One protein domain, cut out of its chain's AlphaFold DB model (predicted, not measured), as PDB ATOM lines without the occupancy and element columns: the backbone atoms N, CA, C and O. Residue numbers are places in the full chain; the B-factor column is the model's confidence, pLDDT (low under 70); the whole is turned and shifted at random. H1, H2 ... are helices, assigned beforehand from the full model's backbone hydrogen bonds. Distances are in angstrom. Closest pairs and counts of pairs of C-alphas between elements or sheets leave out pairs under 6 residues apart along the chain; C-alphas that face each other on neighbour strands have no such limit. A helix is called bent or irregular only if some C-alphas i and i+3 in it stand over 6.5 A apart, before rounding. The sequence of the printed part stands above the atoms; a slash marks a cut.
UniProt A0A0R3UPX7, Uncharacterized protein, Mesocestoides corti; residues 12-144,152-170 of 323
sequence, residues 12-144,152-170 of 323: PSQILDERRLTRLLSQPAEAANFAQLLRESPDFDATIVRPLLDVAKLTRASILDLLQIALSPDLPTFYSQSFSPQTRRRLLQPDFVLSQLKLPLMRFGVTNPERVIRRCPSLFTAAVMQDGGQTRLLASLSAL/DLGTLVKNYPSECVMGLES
ATOM      1  N   PRO A  12      15.670  85.441   4.869       58.09
ATOM      2  CA  PRO A  12      16.278  84.570   3.867       58.09
ATOM      3  C   PRO A  12      15.468  83.289   3.642       58.09
ATOM      4  O   PRO A  12      15.796  82.520   2.745       58.09
ATOM      5  N   SER A  13      14.436  83.042   4.456       59.31
ATOM      6  CA  SER A  13      13.632  81.830   4.353       59.31
ATOM      7  C   SER A  13      12.443  82.034   3.426       59.31
ATOM      8  O   SER A  13      11.554  82.831   3.719       59.31
ATOM      9  N   GLN A  14      12.401  81.263   2.343       68.12
ATOM     10  CA  GLN A  14      11.245  81.171   1.446       68.12
ATOM     11  C   GLN A  14      10.204  80.165   1.966       68.12
ATOM     12  O   GLN A  14       9.088  80.079   1.452       68.12
ATOM     13  N   ILE A  15      10.577  79.369   2.972       72.75
ATOM     14  CA  ILE A  15       9.787  78.243   3.480       72.75
ATOM     15  C   ILE A  15       8.991  78.631   4.736       72.75
ATOM     16  O   ILE A  15       7.858  78.167   4.919       72.75
ATOM     17  N   LEU A  16       9.571  79.449   5.617       78.44
ATOM     18  CA  LEU A  16       8.940  79.885   6.865       78.44
ATOM     19  C   LEU A  16       8.006  81.087   6.654       78.44
ATOM     20  O   LEU A  16       8.127  81.829   5.687       78.44
ATOM     21  N   ASP A  17       7.056  81.276   7.576       72.94
ATOM     22  CA  ASP A  17       6.136  82.421   7.545       72.94
ATOM     23  C   ASP A  17       6.906  83.735   7.742       72.94
ATOM     24  O   ASP A  17       7.398  84.042   8.837       72.94
ATOM     25  N   GLU A  18       6.973  84.511   6.662       71.56
ATOM     26  CA  GLU A  18       7.723  85.757   6.558       71.56
ATOM     27  C   GLU A  18       7.326  86.759   7.649       71.56
ATOM     28  O   GLU A  18       8.183  87.440   8.209       71.56
ATOM     29  N   ARG A  19       6.049  86.810   8.059       81.00
ATOM     30  CA  ARG A  19       5.578  87.793   9.051       81.00
ATOM     31  C   ARG A  19       6.089  87.499  10.455       81.00
ATOM     32  O   ARG A  19       6.486  88.421  11.167       81.00
ATOM     33  N   ARG A  20       6.059  86.234  10.879       78.94
ATOM     34  CA  ARG A  20       6.544  85.831  12.210       78.94
ATOM     35  C   ARG A  20       8.061  85.935  12.291       78.94
ATOM     36  O   ARG A  20       8.566  86.440  13.291       78.94
ATOM     37  N   LEU A  21       8.764  85.528  11.235       82.06
ATOM     38  CA  LEU A  21      10.216  85.656  11.160       82.06
ATOM     39  C   LEU A  21      10.643  87.130  11.187       82.06
ATOM     40  O   LEU A  21      11.507  87.498  11.973       82.06
ATOM     41  N   THR A  22       9.976  87.998  10.422       81.62
ATOM     42  CA  THR A  22      10.270  89.444  10.420       81.62
ATOM     43  C   THR A  22      10.038  90.080  11.791       81.62
ATOM     44  O   THR A  22      10.824  90.916  12.225       81.62
ATOM     45  N   ARG A  23       8.990  89.667  12.519       83.75
ATOM     46  CA  ARG A  23       8.760  90.123  13.900       83.75
ATOM     47  C   ARG A  23       9.858  89.662  14.852       83.75
ATOM     48  O   ARG A  23      10.319  90.465  15.654       83.75
ATOM     49  N   LEU A  24      10.290  88.409  14.749       81.12
ATOM     50  CA  LEU A  24      11.376  87.876  15.572       81.12
ATOM     51  C   LEU A  24      12.678  88.649  15.320       81.12
ATOM     52  O   LEU A  24      13.356  89.054  16.254       81.12
ATOM     53  N   LEU A  25      12.976  88.938  14.054       85.62
ATOM     54  CA  LEU A  25      14.164  89.692  13.646       85.62
ATOM     55  C   LEU A  25      14.034  91.213  13.814       85.62
ATOM     56  O   LEU A  25      14.983  91.940  13.533       85.62
ATOM     57  N   SER A  26      12.884  91.719  14.272       84.88
ATOM     58  CA  SER A  26      12.734  93.143  14.606       84.88
ATOM     59  C   SER A  26      13.479  93.519  15.889       84.88
ATOM     60  O   SER A  26      13.776  94.692  16.115       84.88
ATOM     61  N   GLN A  27      13.804  92.524  16.717       85.44
ATOM     62  CA  GLN A  27      14.570  92.707  17.936       85.44
ATOM     63  C   GLN A  27      16.078  92.636  17.623       85.44
ATOM     64  O   GLN A  27      16.531  91.726  16.923       85.44
ATOM     65  N   PRO A  28      16.886  93.602  18.103       84.00
ATOM     66  CA  PRO A  28      18.269  93.755  17.656       84.00
ATOM     67  C   PRO A  28      19.201  92.632  18.136       84.00
ATOM     68  O   PRO A  28      20.149  92.293  17.429       84.00
ATOM     69  N   ALA A  29      18.948  92.043  19.310       84.44
ATOM     70  CA  ALA A  29      19.786  90.974  19.857       84.44
ATOM     71  C   ALA A  29      19.579  89.654  19.094       84.44
ATOM     72  O   ALA A  29      20.535  88.996  18.682       84.44
ATOM     73  N   GLU A  30      18.325  89.312  18.831       85.06
ATOM     74  CA  GLU A  30      17.875  88.155  18.067       85.06
ATOM     75  C   GLU A  30      18.338  88.267  16.612       85.06
ATOM     76  O   GLU A  30      18.852  87.298  16.053       85.06
ATOM     77  N   ALA A  31      18.248  89.463  16.018       85.94
ATOM     78  CA  ALA A  31      18.761  89.738  14.679       85.94
ATOM     79  C   ALA A  31      20.284  89.549  14.581       85.94
ATOM     80  O   ALA A  31      20.769  88.973  13.606       85.94
ATOM     81  N   ALA A  32      21.046  89.986  15.589       86.31
ATOM     82  CA  ALA A  32      22.493  89.778  15.634       86.31
ATOM     83  C   ALA A  32      22.852  88.286  15.752       86.31
ATOM     84  O   ALA A  32      23.713  87.794  15.018       86.31
ATOM     85  N   ASN A  33      22.146  87.551  16.617       86.38
ATOM     86  CA  ASN A  33      22.307  86.102  16.762       86.38
ATOM     87  C   ASN A  33      21.946  85.362  15.466       86.38
ATOM     88  O   ASN A  33      22.640  84.426  15.068       86.38
ATOM     89  N   PHE A  34      20.898  85.806  14.772       87.38
ATOM     90  CA  PHE A  34      20.487  85.238  13.492       87.38
ATOM     91  C   PHE A  34      21.498  85.538  12.382       87.38
ATOM     92  O   PHE A  34      21.844  84.651  11.608       87.38
ATOM     93  N   ALA A  35      22.055  86.751  12.334       85.12
ATOM     94  CA  ALA A  35      23.116  87.095  11.390       85.12
ATOM     95  C   ALA A  35      24.376  86.241  11.604       85.12
ATOM     96  O   ALA A  35      25.019  85.831  10.636       85.12
ATOM     97  N   GLN A  36      24.720  85.932  12.858       86.00
ATOM     98  CA  GLN A  36      25.805  85.002  13.171       86.00
ATOM     99  C   GLN A  36      25.495  83.583  12.680       86.00
ATOM    100  O   GLN A  36      26.351  82.959  12.055       86.00
ATOM    101  N   LEU A  37      24.266  83.104  12.885       85.75
ATOM    102  CA  LEU A  37      23.814  81.804  12.386       85.75
ATOM    103  C   LEU A  37      23.916  81.711  10.853       85.75
ATOM    104  O   LEU A  37      24.426  80.724  10.331       85.75
ATOM    105  N   LEU A  38      23.495  82.754  10.131       85.94
ATOM    106  CA  LEU A  38      23.575  82.808   8.667       85.94
ATOM    107  C   LEU A  38      25.013  82.799   8.148       85.94
ATOM    108  O   LEU A  38      25.279  82.229   7.095       85.94
ATOM    109  N   ARG A  39      25.965  83.392   8.877       85.50
ATOM    110  CA  ARG A  39      27.389  83.308   8.509       85.50
ATOM    111  C   ARG A  39      27.909  81.873   8.569       85.50
ATOM    112  O   ARG A  39      28.714  81.486   7.729       85.50
ATOM    113  N   GLU A  40      27.450  81.092   9.542       82.50
ATOM    114  CA  GLU A  40      27.839  79.686   9.714       82.50
ATOM    115  C   GLU A  40      27.020  78.718   8.844       82.50
ATOM    116  O   GLU A  40      27.390  77.553   8.676       82.50
ATOM    117  N   SER A  41      25.869  79.158   8.335       83.00
ATOM    118  CA  SER A  41      24.921  78.365   7.546       83.00
ATOM    119  C   SER A  41      24.228  79.266   6.513       83.00
ATOM    120  O   SER A  41      23.085  79.676   6.721       83.00
ATOM    121  N   PRO A  42      24.928  79.603   5.409       80.56
ATOM    122  CA  PRO A  42      24.453  80.582   4.430       80.56
ATOM    123  C   PRO A  42      23.183  80.134   3.699       80.56
ATOM    124  O   PRO A  42      22.339  80.968   3.384       80.56
ATOM    125  N   ASP A  43      23.009  78.826   3.485       85.69
ATOM    126  CA  ASP A  43      21.757  78.243   2.991       85.69
ATOM    127  C   ASP A  43      20.897  77.754   4.167       85.69
ATOM    128  O   ASP A  43      20.815  76.560   4.465       85.69
ATOM    129  N   PHE A  44      20.299  78.700   4.893       85.81
ATOM    130  CA  PHE A  44      19.487  78.435   6.085       85.81
ATOM    131  C   PHE A  44      18.314  77.479   5.813       85.81
ATOM    132  O   PHE A  44      18.013  76.599   6.626       85.81
ATOM    133  N   ASP A  45      17.676  77.610   4.650       86.25
ATOM    134  CA  ASP A  45      16.522  76.793   4.287       86.25
ATOM    135  C   ASP A  45      16.916  75.338   4.039       86.25
ATOM    136  O   ASP A  45      16.268  74.432   4.573       86.25
ATOM    137  N   ALA A  46      17.984  75.084   3.280       86.88
ATOM    138  CA  ALA A  46      18.423  73.716   3.024       86.88
ATOM    139  C   ALA A  46      19.110  73.070   4.232       86.88
ATOM    140  O   ALA A  46      18.988  71.862   4.419       86.88
ATOM    141  N   THR A  47      19.826  73.848   5.049       87.00
ATOM    142  CA  THR A  47      20.657  73.302   6.139       87.00
ATOM    143  C   THR A  47      19.937  73.176   7.476       87.00
ATOM    144  O   THR A  47      20.315  72.325   8.279       87.00
ATOM    145  N   ILE A  48      18.915  73.997   7.735       88.75
ATOM    146  CA  ILE A  48      18.197  74.013   9.018       88.75
ATOM    147  C   ILE A  48      16.712  73.728   8.809       88.75
ATOM    148  O   ILE A  48      16.179  72.784   9.391       88.75
ATOM    149  N   VAL A  49      16.032  74.500   7.958       89.81
ATOM    150  CA  VAL A  49      14.565  74.415   7.852       89.81
ATOM    151  C   VAL A  49      14.110  73.080   7.261       89.81
ATOM    152  O   VAL A  49      13.267  72.414   7.864       89.81
ATOM    153  N   ARG A  50      14.664  72.657   6.118       90.56
ATOM    154  CA  ARG A  50      14.294  71.388   5.466       90.56
ATOM    155  C   ARG A  50      14.571  70.167   6.346       90.56
ATOM    156  O   ARG A  50      13.637  69.401   6.548       90.56
ATOM    157  N   PRO A  51      15.752  69.993   6.969       92.31
ATOM    158  CA  PRO A  51      15.977  68.869   7.880       92.31
ATOM    159  C   PRO A  51      14.987  68.824   9.051       92.31
ATOM    160  O   PRO A  51      14.515  67.749   9.423       92.31
ATOM    161  N   LEU A  52      14.612  69.976   9.616       92.31
ATOM    162  CA  LEU A  52      13.618  70.025  10.690       92.31
ATOM    163  C   LEU A  52      12.202  69.662  10.209       92.31
ATOM    164  O   LEU A  52      11.444  69.039  10.958       92.31
ATOM    165  N   LEU A  53      11.845  70.014   8.971       91.12
ATOM    166  CA  LEU A  53      10.576  69.627   8.347       91.12
ATOM    167  C   LEU A  53      10.550  68.145   7.959       91.12
ATOM    168  O   LEU A  53       9.595  67.448   8.285       91.12
ATOM    169  N   ASP A  54      11.591  67.661   7.291       91.69
ATOM    170  CA  ASP A  54      11.579  66.365   6.612       91.69
ATOM    171  C   ASP A  54      12.006  65.231   7.552       91.69
ATOM    172  O   ASP A  54      11.355  64.186   7.621       91.69
ATOM    173  N   VAL A  55      13.068  65.452   8.334       91.81
ATOM    174  CA  VAL A  55      13.633  64.447   9.249       91.81
ATOM    175  C   VAL A  55      12.948  64.529  10.606       91.81
ATOM    176  O   VAL A  55      12.376  63.551  11.090       91.81
ATOM    177  N   ALA A  56      12.948  65.715  11.219       89.00
ATOM    178  CA  ALA A  56      12.329  65.907  12.525       89.00
ATOM    179  C   ALA A  56      10.807  66.094  12.450       89.00
ATOM    180  O   ALA A  56      10.179  66.218  13.501       89.00
ATOM    181  N   LYS A  57      10.185  66.078  11.260       91.12
ATOM    182  CA  LYS A  57       8.722  66.164  11.059       91.12
ATOM    183  C   LYS A  57       8.059  67.291  11.858       91.12
ATOM    184  O   LYS A  57       6.955  67.120  12.380       91.12
ATOM    185  N   LEU A  58       8.752  68.415  12.039       89.19
ATOM    186  CA  LEU A  58       8.197  69.578  12.722       89.19
ATOM    187  C   LEU A  58       7.289  70.362  11.778       89.19
ATOM    188  O   LEU A  58       7.427  70.324  10.561       89.19
ATOM    189  N   THR A  59       6.351  71.112  12.350       90.06
ATOM    190  CA  THR A  59       5.588  72.092  11.572       90.06
ATOM    191  C   THR A  59       6.382  73.390  11.440       90.06
ATOM    192  O   THR A  59       7.188  73.714  12.311       90.06
ATOM    193  N   ARG A  60       6.103  74.193  10.405       89.88
ATOM    194  CA  ARG A  60       6.721  75.524  10.236       89.88
ATOM    195  C   ARG A  60       6.549  76.414  11.473       89.88
ATOM    196  O   ARG A  60       7.466  77.138  11.839       89.88
ATOM    197  N   ALA A  61       5.394  76.326  12.138       87.56
ATOM    198  CA  ALA A  61       5.131  77.055  13.377       87.56
ATOM    199  C   ALA A  61       6.065  76.608  14.511       87.56
ATOM    200  O   ALA A  61       6.702  77.452  15.127       87.56
ATOM    201  N   SER A  62       6.215  75.296  14.715       89.12
ATOM    202  CA  SER A  62       7.113  74.740  15.735       89.12
ATOM    203  C   SER A  62       8.586  75.062  15.466       89.12
ATOM    204  O   SER A  62       9.343  75.255  16.410       89.12
ATOM    205  N   ILE A  63       8.997  75.152  14.195       91.44
ATOM    206  CA  ILE A  63      10.353  75.587  13.823       91.44
ATOM    207  C   ILE A  63      10.575  77.050  14.214       91.44
ATOM    208  O   ILE A  63      11.628  77.378  14.750       91.44
ATOM    209  N   LEU A  64       9.589  77.925  13.994       89.31
ATOM    210  CA  LEU A  64       9.671  79.323  14.429       89.31
ATOM    211  C   LEU A  64       9.745  79.451  15.953       89.31
ATOM    212  O   LEU A  64      10.506  80.278  16.447       89.31
ATOM    213  N   ASP A  65       9.007  78.623  16.691       89.44
ATOM    214  CA  ASP A  65       9.068  78.624  18.156       89.44
ATOM    215  C   ASP A  65      10.442  78.146  18.661       89.44
ATOM    216  O   ASP A  65      11.030  78.747  19.560       89.44
ATOM    217  N   LEU A  66      11.006  77.108  18.033       90.31
ATOM    218  CA  LEU A  66      12.361  76.639  18.324       90.31
ATOM    219  C   LEU A  66      13.420  77.701  17.981       90.31
ATOM    220  O   LEU A  66      14.357  77.903  18.751       90.31
ATOM    221  N   LEU A  67      13.264  78.412  16.860       90.56
ATOM    222  CA  LEU A  67      14.142  79.524  16.479       90.56
ATOM    223  C   LEU A  67      14.083  80.662  17.493       90.56
ATOM    224  O   LEU A  67      15.125  81.206  17.844       90.56
ATOM    225  N   GLN A  68      12.897  80.998  17.997       89.50
ATOM    226  CA  GLN A  68      12.740  82.008  19.040       89.50
ATOM    227  C   GLN A  68      13.554  81.661  20.289       89.50
ATOM    228  O   GLN A  68      14.231  82.524  20.839       89.50
ATOM    229  N   ILE A  69      13.552  80.392  20.695       87.19
ATOM    230  CA  ILE A  69      14.333  79.925  21.847       87.19
ATOM    231  C   ILE A  69      15.830  79.918  21.522       87.19
ATOM    232  O   ILE A  69      16.631  80.421  22.306       87.19
ATOM    233  N   ALA A  70      16.224  79.409  20.353       88.50
ATOM    234  CA  ALA A  70      17.628  79.331  19.949       88.50
ATOM    235  C   ALA A  70      18.289  80.715  19.786       88.50
ATOM    236  O   ALA A  70      19.494  80.864  20.004       88.50
ATOM    237  N   LEU A  71      17.513  81.725  19.387       88.69
ATOM    238  CA  LEU A  71      17.979  83.096  19.166       88.69
ATOM    239  C   LEU A  71      17.846  83.987  20.404       88.69
ATOM    240  O   LEU A  71      18.415  85.081  20.404       88.69
ATOM    241  N   SER A  72      17.154  83.511  21.443       87.56
ATOM    242  CA  SER A  72      16.940  84.247  22.685       87.56
ATOM    243  C   SER A  72      18.272  84.660  23.334       87.56
ATOM    244  O   SER A  72      19.223  83.863  23.378       87.56
ATOM    245  N   PRO A  73      18.365  85.896  23.859       81.06
ATOM    246  CA  PRO A  73      19.526  86.348  24.616       81.06
ATOM    247  C   PRO A  73      19.668  85.625  25.961       81.06
ATOM    248  O   PRO A  73      20.790  85.499  26.443       81.06
ATOM    249  N   ASP A  74      18.574  85.101  26.521       80.88
ATOM    250  CA  ASP A  74      18.546  84.436  27.832       80.88
ATOM    251  C   ASP A  74      18.991  82.973  27.764       80.88
ATOM    252  O   ASP A  74      19.216  82.335  28.788       80.88
ATOM    253  N   LEU A  75      19.186  82.434  26.560       79.81
ATOM    254  CA  LEU A  75      19.604  81.053  26.338       79.81
ATOM    255  C   LEU A  75      20.835  80.591  27.156       79.81
ATOM    256  O   LEU A  75      20.818  79.448  27.617       79.81
ATOM    257  N   PRO A  76      21.876  81.420  27.394       74.75
ATOM    258  CA  PRO A  76      22.999  81.043  28.251       74.75
ATOM    259  C   PRO A  76      22.584  80.717  29.689       74.75
ATOM    260  O   PRO A  76      23.225  79.888  30.317       74.75
ATOM    261  N   THR A  77      21.508  81.318  30.207       73.44
ATOM    262  CA  THR A  77      21.028  81.048  31.575       73.44
ATOM    263  C   THR A  77      20.462  79.636  31.730       73.44
ATOM    264  O   THR A  77      20.495  79.071  32.818       73.44
ATOM    265  N   PHE A  78      19.991  79.036  30.634       71.06
ATOM    266  CA  PHE A  78      19.454  77.675  30.609       71.06
ATOM    267  C   PHE A  78      20.538  76.601  30.457       71.06
ATOM    268  O   PHE A  78      20.261  75.417  30.658       71.06
ATOM    269  N   TYR A  79      21.758  77.004  30.096       67.94
ATOM    270  CA  TYR A  79      22.888  76.116  29.867       67.94
ATOM    271  C   TYR A  79      23.900  76.244  31.006       67.94
ATOM    272  O   TYR A  79      24.567  77.258  31.165       67.94
ATOM    273  N   SER A  80      24.071  75.169  31.769       62.12
ATOM    274  CA  SER A  80      25.078  75.070  32.833       62.12
ATOM    275  C   SER A  80      26.515  74.901  32.305       62.12
ATOM    276  O   SER A  80      27.468  74.955  33.077       62.12
ATOM    277  N   GLN A  81      26.689  74.725  30.988       61.50
ATOM    278  CA  GLN A  81      27.987  74.649  30.303       61.50
ATOM    279  C   GLN A  81      28.321  75.955  29.570       61.50
ATOM    280  O   GLN A  81      27.445  76.780  29.315       61.50
ATOM    281  N   SER A  82      29.588  76.120  29.171       63.78
ATOM    282  CA  SER A  82      30.030  77.281  28.396       63.78
ATOM    283  C   SER A  82      29.180  77.464  27.134       63.78
ATOM    284  O   SER A  82      29.109  76.611  26.245       63.78
ATOM    285  N   PHE A  83      28.496  78.602  27.071       71.31
ATOM    286  CA  PHE A  83      27.611  78.914  25.966       71.31
ATOM    287  C   PHE A  83      28.423  79.362  24.747       71.31
ATOM    288  O   PHE A  83      29.149  80.356  24.801       71.31
ATOM    289  N   SER A  84      28.296  78.633  23.636       73.06
ATOM    290  CA  SER A  84      28.980  78.935  22.376       73.06
ATOM    291  C   SER A  84      27.978  79.135  21.230       73.06
ATOM    292  O   SER A  84      26.871  78.593  21.280       73.06
ATOM    293  N   PRO A  85      28.345  79.848  20.149       73.12
ATOM    294  CA  PRO A  85      27.517  79.949  18.941       73.12
ATOM    295  C   PRO A  85      27.143  78.577  18.358       73.12
ATOM    296  O   PRO A  85      26.012  78.361  17.922       73.12
ATOM    297  N   GLN A  86      28.055  77.605  18.466       76.81
ATOM    298  CA  GLN A  86      27.815  76.220  18.062       76.81
ATOM    299  C   GLN A  86      26.695  75.559  18.876       76.81
ATOM    300  O   GLN A  86      25.973  74.715  18.346       76.81
ATOM    301  N   THR A  87      26.504  75.956  20.138       79.94
ATOM    302  CA  THR A  87      25.403  75.472  20.980       79.94
ATOM    303  C   THR A  87      24.053  75.852  20.371       79.94
ATOM    304  O   THR A  87      23.201  74.980  20.230       79.94
ATOM    305  N   ARG A  88      23.877  77.096  19.894       85.88
ATOM    306  CA  ARG A  88      22.639  77.519  19.202       85.88
ATOM    307  C   ARG A  88      22.356  76.672  17.970       85.88
ATOM    308  O   ARG A  88      21.229  76.235  17.759       85.88
ATOM    309  N   ARG A  89      23.391  76.396  17.175       84.88
ATOM    310  CA  ARG A  89      23.260  75.559  15.979       84.88
ATOM    311  C   ARG A  89      22.874  74.124  16.325       84.88
ATOM    312  O   ARG A  89      22.046  73.556  15.618       84.88
ATOM    313  N   ARG A  90      23.428  73.553  17.402       86.50
ATOM    314  CA  ARG A  90      23.065  72.210  17.888       86.50
ATOM    315  C   ARG A  90      21.581  72.116  18.241       86.50
ATOM    316  O   ARG A  90      20.961  71.124  17.878       86.50
ATOM    317  N   LEU A  91      20.999  73.149  18.857       87.38
ATOM    318  CA  LEU A  91      19.558  73.188  19.161       87.38
ATOM    319  C   LEU A  91      18.678  73.157  17.904       87.38
ATOM    320  O   LEU A  91      17.567  72.636  17.935       87.38
ATOM    321  N   LEU A  92      19.188  73.695  16.794       90.25
ATOM    322  CA  LEU A  92      18.511  73.740  15.498       90.25
ATOM    323  C   LEU A  92      18.800  72.512  14.616       90.25
ATOM    324  O   LEU A  92      18.411  72.499  13.449       90.25
ATOM    325  N   GLN A  93      19.474  71.483  15.140       91.00
ATOM    326  CA  GLN A  93      19.662  70.219  14.428       91.00
ATOM    327  C   GLN A  93      18.469  69.276  14.640       91.00
ATOM    328  O   GLN A  93      17.911  69.221  15.740       91.00
ATOM    329  N   PRO A  94      18.109  68.462  13.627       90.75
ATOM    330  CA  PRO A  94      17.071  67.447  13.783       90.75
ATOM    331  C   PRO A  94      17.404  66.462  14.911       90.75
ATOM    332  O   PRO A  94      16.513  66.099  15.676       90.75
ATOM    333  N   ASP A  95      18.678  66.110  15.089       92.25
ATOM    334  CA  ASP A  95      19.128  65.181  16.131       92.25
ATOM    335  C   ASP A  95      18.794  65.659  17.545       92.25
ATOM    336  O   ASP A  95      18.436  64.846  18.397       92.25
ATOM    337  N   PHE A  96      18.851  66.968  17.807       91.12
ATOM    338  CA  PHE A  96      18.444  67.520  19.099       91.12
ATOM    339  C   PHE A  96      16.948  67.289  19.334       91.12
ATOM    340  O   PHE A  96      16.554  66.743  20.362       91.12
ATOM    341  N   VAL A  97      16.110  67.621  18.349       91.62
ATOM    342  CA  VAL A  97      14.652  67.434  18.431       91.62
ATOM    343  C   VAL A  97      14.293  65.956  18.597       91.62
ATOM    344  O   VAL A  97      13.389  65.608  19.358       91.62
ATOM    345  N   LEU A  98      14.998  65.066  17.903       92.19
ATOM    346  CA  LEU A  98      14.772  63.630  18.008       92.19
ATOM    347  C   LEU A  98      15.208  63.096  19.375       92.19
ATOM    348  O   LEU A  98      14.403  62.465  20.056       92.19
ATOM    349  N   SER A  99      16.443  63.372  19.793       91.19
ATOM    350  CA  SER A  99      17.045  62.770  20.990       91.19
ATOM    351  C   SER A  99      16.587  63.400  22.305       91.19
ATOM    352  O   SER A  99      16.406  62.676  23.280       91.19
ATOM    353  N   GLN A 100      16.379  64.717  22.344       88.88
ATOM    354  CA  GLN A 100      16.086  65.452  23.581       88.88
ATOM    355  C   GLN A 100      14.600  65.731  23.789       88.88
ATOM    356  O   GLN A 100      14.201  66.079  24.896       88.88
ATOM    357  N   LEU A 101      13.773  65.564  22.752       89.81
ATOM    358  CA  LEU A 101      12.352  65.898  22.819       89.81
ATOM    359  C   LEU A 101      11.456  64.728  22.400       89.81
ATOM    360  O   LEU A 101      10.711  64.205  23.226       89.81
ATOM    361  N   LYS A 102      11.533  64.260  21.150       91.44
ATOM    362  CA  LYS A 102      10.620  63.210  20.666       91.44
ATOM    363  C   LYS A 102      10.861  61.853  21.310       91.44
ATOM    364  O   LYS A 102       9.906  61.232  21.772       91.44
ATOM    365  N   LEU A 103      12.108  61.390  21.343       91.56
ATOM    366  CA  LEU A 103      12.446  60.078  21.882       91.56
ATOM    367  C   LEU A 103      12.096  59.968  23.376       91.56
ATOM    368  O   LEU A 103      11.462  58.974  23.736       91.56
ATOM    369  N   PRO A 104      12.386  60.968  24.236       89.31
ATOM    370  CA  PRO A 104      11.879  60.988  25.604       89.31
ATOM    371  C   PRO A 104      10.353  60.891  25.657       89.31
ATOM    372  O   PRO A 104       9.832  59.967  26.275       89.31
ATOM    373  N   LEU A 105       9.618  61.752  24.945       89.81
ATOM    374  CA  LEU A 105       8.147  61.717  24.945       89.81
ATOM    375  C   LEU A 105       7.605  60.328  24.560       89.81
ATOM    376  O   LEU A 105       6.739  59.780  25.246       89.81
ATOM    377  N   MET A 106       8.157  59.717  23.512       90.50
ATOM    378  CA  MET A 106       7.770  58.373  23.070       90.50
ATOM    379  C   MET A 106       8.122  57.292  24.098       90.50
ATOM    380  O   MET A 106       7.299  56.418  24.387       90.50
ATOM    381  N   ARG A 107       9.314  57.362  24.707       89.50
ATOM    382  CA  ARG A 107       9.756  56.436  25.766       89.50
ATOM    383  C   ARG A 107       8.783  56.428  26.945       89.50
ATOM    384  O   ARG A 107       8.516  55.362  27.503       89.50
ATOM    385  N   PHE A 108       8.208  57.584  27.270       84.19
ATOM    386  CA  PHE A 108       7.241  57.771  28.355       84.19
ATOM    387  C   PHE A 108       5.767  57.642  27.924       84.19
ATOM    388  O   PHE A 108       4.871  57.987  28.686       84.19
ATOM    389  N   GLY A 109       5.494  57.069  26.745       83.44
ATOM    390  CA  GLY A 109       4.143  56.647  26.348       83.44
ATOM    391  C   GLY A 109       3.362  57.640  25.485       83.44
ATOM    392  O   GLY A 109       2.194  57.391  25.188       83.44
ATOM    393  N   VAL A 110       3.976  58.736  25.033       87.81
ATOM    394  CA  VAL A 110       3.345  59.662  24.079       87.81
ATOM    395  C   VAL A 110       3.416  59.080  22.668       87.81
ATOM    396  O   VAL A 110       4.486  58.970  22.077       87.81
ATOM    397  N   THR A 111       2.263  58.738  22.095       86.69
ATOM    398  CA  THR A 111       2.177  58.103  20.766       86.69
ATOM    399  C   THR A 111       2.340  59.075  19.596       86.69
ATOM    400  O   THR A 111       2.748  58.663  18.516       86.69
ATOM    401  N   ASN A 112       2.023  60.360  19.790       88.00
ATOM    402  CA  ASN A 112       2.152  61.405  18.770       88.00
ATOM    403  C   ASN A 112       2.843  62.643  19.372       88.00
ATOM    404  O   ASN A 112       2.158  63.569  19.831       88.00
ATOM    405  N   PRO A 113       4.187  62.648  19.439       88.44
ATOM    406  CA  PRO A 113       4.937  63.748  20.032       88.44
ATOM    407  C   PRO A 113       4.786  65.049  19.233       88.44
ATOM    408  O   PRO A 113       4.754  66.121  19.829       88.44
ATOM    409  N   GLU A 114       4.599  64.999  17.911       88.06
ATOM    410  CA  GLU A 114       4.436  66.189  17.064       88.06
ATOM    411  C   GLU A 114       3.219  67.020  17.476       88.06
ATOM    412  O   GLU A 114       3.277  68.251  17.553       88.06
ATOM    413  N   ARG A 115       2.100  66.350  17.778       87.19
ATOM    414  CA  ARG A 115       0.872  67.014  18.226       87.19
ATOM    415  C   ARG A 115       1.067  67.715  19.566       87.19
ATOM    416  O   ARG A 115       0.477  68.778  19.762       87.19
ATOM    417  N   VAL A 116       1.849  67.117  20.458       86.44
ATOM    418  CA  VAL A 116       2.149  67.656  21.789       86.44
ATOM    419  C   VAL A 116       3.081  68.864  21.677       86.44
ATOM    420  O   VAL A 116       2.750  69.929  22.190       86.44
ATOM    421  N   ILE A 117       4.159  68.750  20.894       87.25
ATOM    422  CA  ILE A 117       5.112  69.840  20.618       87.25
ATOM    423  C   ILE A 117       4.396  71.055  20.023       87.25
ATOM    424  O   ILE A 117       4.594  72.180  20.468       87.25
ATOM    425  N   ARG A 118       3.495  70.840  19.058       83.81
ATOM    426  CA  ARG A 118       2.713  71.928  18.449       83.81
ATOM    427  C   ARG A 118       1.797  72.643  19.448       83.81
ATOM    428  O   ARG A 118       1.506  73.818  19.263       83.81
ATOM    429  N   ARG A 119       1.285  71.935  20.459       83.44
ATOM    430  CA  ARG A 119       0.403  72.513  21.485       83.44
ATOM    431  C   ARG A 119       1.176  73.250  22.572       83.44
ATOM    432  O   ARG A 119       0.604  74.132  23.200       83.44
ATOM    433  N   CYS A 120       2.431  72.876  22.803       84.44
ATOM    434  CA  CYS A 120       3.211  73.359  23.932       84.44
ATOM    435  C   CYS A 120       4.662  73.652  23.523       84.44
ATOM    436  O   CYS A 120       5.547  72.812  23.700       84.44
ATOM    437  N   PRO A 121       4.930  74.853  22.985       80.69
ATOM    438  CA  PRO A 121       6.277  75.242  22.578       80.69
ATOM    439  C   PRO A 121       7.284  75.329  23.734       80.69
ATOM    440  O   PRO A 121       8.480  75.170  23.506       80.69
ATOM    441  N   SER A 122       6.827  75.510  24.981       82.50
ATOM    442  CA  SER A 122       7.696  75.519  26.171       82.50
ATOM    443  C   SER A 122       8.403  74.181  26.420       82.50
ATOM    444  O   SER A 122       9.397  74.139  27.146       82.50
ATOM    445  N   LEU A 123       7.974  73.096  25.763       86.75
ATOM    446  CA  LEU A 123       8.712  71.832  25.737       86.75
ATOM    447  C   LEU A 123      10.112  71.973  25.131       86.75
ATOM    448  O   LEU A 123      11.027  71.270  25.552       86.75
ATOM    449  N   PHE A 124      10.303  72.881  24.169       86.69
ATOM    450  CA  PHE A 124      11.635  73.175  23.645       86.69
ATOM    451  C   PHE A 124      12.514  73.799  24.729       86.69
ATOM    452  O   PHE A 124      13.647  73.365  24.902       86.69
ATOM    453  N   THR A 125      11.983  74.736  25.518       84.75
ATOM    454  CA  THR A 125      12.700  75.311  26.664       84.75
ATOM    455  C   THR A 125      13.075  74.223  27.672       84.75
ATOM    456  O   THR A 125      14.221  74.150  28.101       84.75
ATOM    457  N   ALA A 126      12.157  73.302  27.973       83.31
ATOM    458  CA  ALA A 126      12.402  72.162  28.862       83.31
ATOM    459  C   ALA A 126      13.494  71.205  28.368       83.31
ATOM    460  O   ALA A 126      14.225  70.621  29.167       83.31
ATOM    461  N   ALA A 127      13.562  71.000  27.052       86.38
ATOM    462  CA  ALA A 127      14.566  70.158  26.412       86.38
ATOM    463  C   ALA A 127      15.937  70.848  26.335       86.38
ATOM    464  O   ALA A 127      16.957  70.174  26.222       86.38
ATOM    465  N   VAL A 128      15.965  72.182  26.384       84.44
ATOM    466  CA  VAL A 128      17.188  72.997  26.395       84.44
ATOM    467  C   VAL A 128      17.756  73.128  27.808       84.44
ATOM    468  O   VAL A 128      18.966  73.008  27.982       84.44
ATOM    469  N   MET A 129      16.901  73.375  28.804       82.94
ATOM    470  CA  MET A 129      17.315  73.535  30.199       82.94
ATOM    471  C   MET A 129      17.928  72.240  30.727       82.94
ATOM    472  O   MET A 129      17.296  71.184  30.661       82.94
ATOM    473  N   GLN A 130      19.136  72.329  31.282       76.62
ATOM    474  CA  GLN A 130      19.805  71.195  31.917       76.62
ATOM    475  C   GLN A 130      19.795  71.317  33.438       76.62
ATOM    476  O   GLN A 130      20.145  72.363  33.981       76.62
ATOM    477  N   ASP A 131      19.460  70.218  34.107       67.12
ATOM    478  CA  ASP A 131      19.548  70.055  35.556       67.12
ATOM    479  C   ASP A 131      20.305  68.753  35.863       67.12
ATOM    480  O   ASP A 131      19.962  67.683  35.354       67.12
ATOM    481  N   GLY A 132      21.403  68.844  36.619       62.00
ATOM    482  CA  GLY A 132      22.181  67.675  37.053       62.00
ATOM    483  C   GLY A 132      22.688  66.741  35.937       62.00
ATOM    484  O   GLY A 132      22.833  65.544  36.167       62.00
ATOM    485  N   GLY A 133      22.935  67.252  34.724       70.44
ATOM    486  CA  GLY A 133      23.417  66.460  33.579       70.44
ATOM    487  C   GLY A 133      22.323  65.798  32.730       70.44
ATOM    488  O   GLY A 133      22.642  65.132  31.744       70.44
ATOM    489  N   GLN A 134      21.045  66.004  33.055       79.75
ATOM    490  CA  GLN A 134      19.903  65.624  32.216       79.75
ATOM    491  C   GLN A 134      19.122  66.865  31.776       79.75
ATOM    492  O   GLN A 134      19.228  67.932  32.378       79.75
ATOM    493  N   THR A 135      18.326  66.746  30.712       82.81
ATOM    494  CA  THR A 135      17.382  67.814  30.371       82.81
ATOM    495  C   THR A 135      16.272  67.854  31.408       82.81
ATOM    496  O   THR A 135      15.838  66.816  31.917       82.81
ATOM    497  N   ARG A 136      15.770  69.051  31.693       82.31
ATOM    498  CA  ARG A 136      14.664  69.239  32.625       82.31
ATOM    499  C   ARG A 136      13.446  68.418  32.211       82.31
ATOM    500  O   ARG A 136      12.823  67.796  33.058       82.31
ATOM    501  N   LEU A 137      13.163  68.321  30.910       85.88
ATOM    502  CA  LEU A 137      12.120  67.432  30.388       85.88
ATOM    503  C   LEU A 137      12.326  65.966  30.805       85.88
ATOM    504  O   LEU A 137      11.379  65.308  31.233       85.88
ATOM    505  N   LEU A 138      13.545  65.439  30.667       85.31
ATOM    506  CA  LEU A 138      13.840  64.048  31.002       85.31
ATOM    507  C   LEU A 138      13.759  63.798  32.511       85.31
ATOM    508  O   LEU A 138      13.177  62.790  32.919       85.31
ATOM    509  N   ALA A 139      14.284  64.716  33.322       82.69
ATOM    510  CA  ALA A 139      14.183  64.658  34.778       82.69
ATOM    511  C   ALA A 139      12.711  64.671  35.222       82.69
ATOM    512  O   ALA A 139      12.279  63.803  35.984       82.69
ATOM    513  N   SER A 140      11.918  65.579  34.649       79.44
ATOM    514  CA  SER A 140      10.484  65.706  34.894       79.44
ATOM    515  C   SER A 140       9.708  64.427  34.584       79.44
ATOM    516  O   SER A 140       8.964  63.911  35.419       79.44
ATOM    517  N   LEU A 141       9.896  63.870  33.385       84.31
ATOM    518  CA  LEU A 141       9.206  62.647  32.966       84.31
ATOM    519  C   LEU A 141       9.646  61.424  33.780       84.31
ATOM    520  O   LEU A 141       8.827  60.552  34.071       84.31
ATOM    521  N   SER A 142      10.921  61.367  34.173       82.88
ATOM    522  CA  SER A 142      11.453  60.286  35.008       82.88
ATOM    523  C   SER A 142      10.860  60.318  36.414       82.88
ATOM    524  O   SER A 142      10.454  59.270  36.912       82.88
ATOM    525  N   ALA A 143      10.728  61.506  37.013       76.56
ATOM    526  CA  ALA A 143      10.052  61.678  38.295       76.56
ATOM    527  C   ALA A 143       8.583  61.235  38.207       76.56
ATOM    528  O   ALA A 143       8.143  60.406  38.996       76.56
ATOM    529  N   LEU A 144       7.840  61.697  37.194       74.31
ATOM    530  CA  LEU A 144       6.426  61.339  37.018       74.31
ATOM    531  C   LEU A 144       6.203  59.841  36.766       74.31
ATOM    532  O   LEU A 144       5.209  59.281  37.232       74.31
ATOM    533  N   ASP A 152      -0.964  56.221  31.760       74.62
ATOM    534  CA  ASP A 152      -1.438  57.407  32.478       74.62
ATOM    535  C   ASP A 152      -0.531  58.604  32.207       74.62
ATOM    536  O   ASP A 152      -1.016  59.681  31.874       74.62
ATOM    537  N   LEU A 153       0.786  58.396  32.225       77.94
ATOM    538  CA  LEU A 153       1.772  59.421  31.897       77.94
ATOM    539  C   LEU A 153       1.632  59.919  30.452       77.94
ATOM    540  O   LEU A 153       1.613  61.124  30.207       77.94
ATOM    541  N   GLY A 154       1.461  59.011  29.487       80.94
ATOM    542  CA  GLY A 154       1.202  59.391  28.096       80.94
ATOM    543  C   GLY A 154      -0.089  60.204  27.932       80.94
ATOM    544  O   GLY A 154      -0.141  61.141  27.133       80.94
ATOM    545  N   THR A 155      -1.122  59.883  28.715       79.50
ATOM    546  CA  THR A 155      -2.401  60.615  28.730       79.50
ATOM    547  C   THR A 155      -2.247  61.996  29.367       79.50
ATOM    548  O   THR A 155      -2.720  62.983  28.799       79.50
ATOM    549  N   LEU A 156      -1.511  62.082  30.475       78.12
ATOM    550  CA  LEU A 156      -1.176  63.319  31.175       78.12
ATOM    551  C   LEU A 156      -0.464  64.303  30.245       78.12
ATOM    552  O   LEU A 156      -0.956  65.403  30.013       78.12
ATOM    553  N   VAL A 157       0.639  63.877  29.627       82.06
ATOM    554  CA  VAL A 157       1.455  64.719  28.736       82.06
ATOM    555  C   VAL A 157       0.674  65.139  27.487       82.06
ATOM    556  O   VAL A 157       0.870  66.229  26.950       82.06
ATOM    557  N   LYS A 158      -0.252  64.302  27.012       82.38
ATOM    558  CA  LYS A 158      -1.128  64.632  25.879       82.38
ATOM    559  C   LYS A 158      -2.140  65.736  26.214       82.38
ATOM    560  O   LYS A 158      -2.470  66.535  25.327       82.38
ATOM    561  N   ASN A 159      -2.660  65.740  27.440       76.69
ATOM    562  CA  ASN A 159      -3.721  66.646  27.877       76.69
ATOM    563  C   ASN A 159      -3.169  67.940  28.497       76.69
ATOM    564  O   ASN A 159      -3.718  69.004  28.223       76.69
ATOM    565  N   TYR A 160      -2.065  67.847  29.243       75.69
ATOM    566  CA  TYR A 160      -1.478  68.913  30.068       75.69
ATOM    567  C   TYR A 160       0.059  68.984  29.910       75.69
ATOM    568  O   TYR A 160       0.819  68.725  30.849       75.69
ATOM    569  N   PRO A 161       0.563  69.253  28.691       73.69
ATOM    570  CA  PRO A 161       1.999  69.233  28.409       73.69
ATOM    571  C   PRO A 161       2.796  70.340  29.112       73.69
ATOM    572  O   PRO A 161       3.953  70.120  29.469       73.69
ATOM    573  N   SER A 162       2.201  71.518  29.306       70.00
ATOM    574  CA  SER A 162       2.846  72.678  29.940       70.00
ATOM    575  C   SER A 162       3.178  72.419  31.404       70.00
ATOM    576  O   SER A 162       4.225  72.820  31.907       70.00
ATOM    577  N   GLU A 163       2.292  71.707  32.077       65.19
ATOM    578  CA  GLU A 163       2.294  71.485  33.510       65.19
ATOM    579  C   GLU A 163       3.248  70.346  33.879       65.19
ATOM    580  O   GLU A 163       3.918  70.416  34.903       65.19
ATOM    581  N   CYS A 164       3.440  69.371  32.980       62.59
ATOM    582  CA  CYS A 164       4.455  68.322  33.132       62.59
ATOM    583  C   CYS A 164       5.889  68.889  33.152       62.59
ATOM    584  O   CYS A 164       6.805  68.287  33.708       62.59
ATOM    585  N   VAL A 165       6.089  70.036  32.501       60.62
ATOM    586  CA  VAL A 165       7.387  70.700  32.334       60.62
ATOM    587  C   VAL A 165       7.632  71.740  33.423       60.62
ATOM    588  O   VAL A 165       8.720  71.788  34.003       60.62
ATOM    589  N   MET A 166       6.629  72.584  33.683       51.28
ATOM    590  CA  MET A 166       6.749  73.722  34.597       51.28
ATOM    591  C   MET A 166       6.378  73.365  36.039       51.28
ATOM    592  O   MET A 166       7.007  73.873  36.952       51.28
ATOM    593  N   GLY A 167       5.448  72.434  36.274       47.34
ATOM    594  CA  GLY A 167       4.943  72.101  37.615       47.34
ATOM    595  C   GLY A 167       5.916  71.349  38.531       47.34
ATOM    596  O   GLY A 167       5.595  71.108  39.686       47.34
ATOM    597  N   LEU A 168       7.104  70.983  38.040       49.22
ATOM    598  CA  LEU A 168       8.150  70.319  38.831       49.22
ATOM    599  C   LEU A 168       9.279  71.274  39.262       49.22
ATOM    600  O   LEU A 168      10.284  70.828  39.811       49.22
ATOM    601  N   GLU A 169       9.119  72.582  39.015       39.22
ATOM    602  CA  GLU A 169      10.037  73.641  39.471       39.22
ATOM    603  C   GLU A 169      10.195  73.648  41.003       39.22
ATOM    604  O   GLU A 169      11.285  73.925  41.500       39.22
ATOM    605  N   SER A 170       9.168  73.235  41.756       39.34
ATOM    606  CA  SER A 170       9.277  72.919  43.182       39.34
ATOM    607  C   SER A 170       9.564  71.425  43.385       39.34
ATOM    608  O   SER A 170       8.774  70.657  43.932       39.34
TER     609      SER A 170
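Overview. This is residues 12 to 144 and 152 to 170 of the 323 residues of an uncharacterized protein of Mesocestoides corti (UniProt A0A0R3UPX7). Short helices, packed mostly crosswise, make a compact pile with H4 and H9 in its middle. H1, H2 and H3 gather round H4 at one end, H10, H11 and H12 lie at the other, and the longest helix, H7, runs lengthwise along one side. The printed part has 152 residues with twelve named helices, H1 to H12 in chain order, and no named strand; the class is all helix. It is compact, with a radius of gyration of the C-alphas of 15.2 A, and spans 44 by 31 by 24 A.

Along the chain. Find C-alpha 94 at (17.071, 67.447, 13.783); from there H7, residues 94 to 107, runs 17.8 A to C-alpha 107. Before it come H1, residues 18 to 24, beginning at (7.723, 85.757, 6.558); H2, residues 28 to 40, 18.8 A; H3, residues 44 to 54, 14.4 A; H4, residues 60 to 71, 16.2 A; H5, residues 75 to 78; and H6, residues 85 to 91. After it come H8, residues 113 to 119; H9, residues 122 to 128; H10, residues 136 to 144, 12.2 A; H11, residues 152 to 159; and H12, residues 161 to 166, ending at (6.749, 73.722, 34.597). H3 and H7 are only just irregular: C-alphas 47 and 50, and likewise 100 and 103, are 6.7 A apart.

Arrangement. Start at H7, which touches H9 with residues 100 to 101 alone; the closest C-alphas, of Gln 100 and Ala 127, are 5.7 A apart. H7 also touches H8, about perpendicular at 80 degrees, closest at C-alphas 102 and 113, 5.7 A. H9 touches H10 at C-alphas 126 and 137, 5.0 A, and H12 at C-alphas 126 and 165, 6.3 A. H11 is close to H12 but not clearly touching, with C-alphas 157 and 164 6.4 A apart. The hub is H4, which touches six helices: H1, H2, H3, H6, H8 and H9. Look at C-alphas 70 and 88, 5.4 A apart, where H4 touches H6 at a shallow tilt of 32 degrees, opposite ways. H5 is close to H9 but not clearly touching, at C-alphas 78 and 128, 6.7 A. H1 and H11 are apart. Every O i to N i+4 pair is within hydrogen-bond range in H1, H2, H4, H6, H8, H9, H10 and H11; the figures are 5 of 7 in H3, 7 of 10 in H7 and 1 of 2 in H12, and H5 is too short for such a pair.

Size, cuts and confidence. The two C-alphas farthest apart are those of Arg 39 and Asp 152, 45.6 A. Residues 145 to 151 are not printed, and C-alphas 144 and 152 are 9.9 A apart across the cut. Of the links that are printed whole, none is long. Look in the B-factor column for pLDDT under 70 at residues 12 to 14, 79 to 82, 131 to 132 and 163 to 170; the mean of the printed part is 81.5.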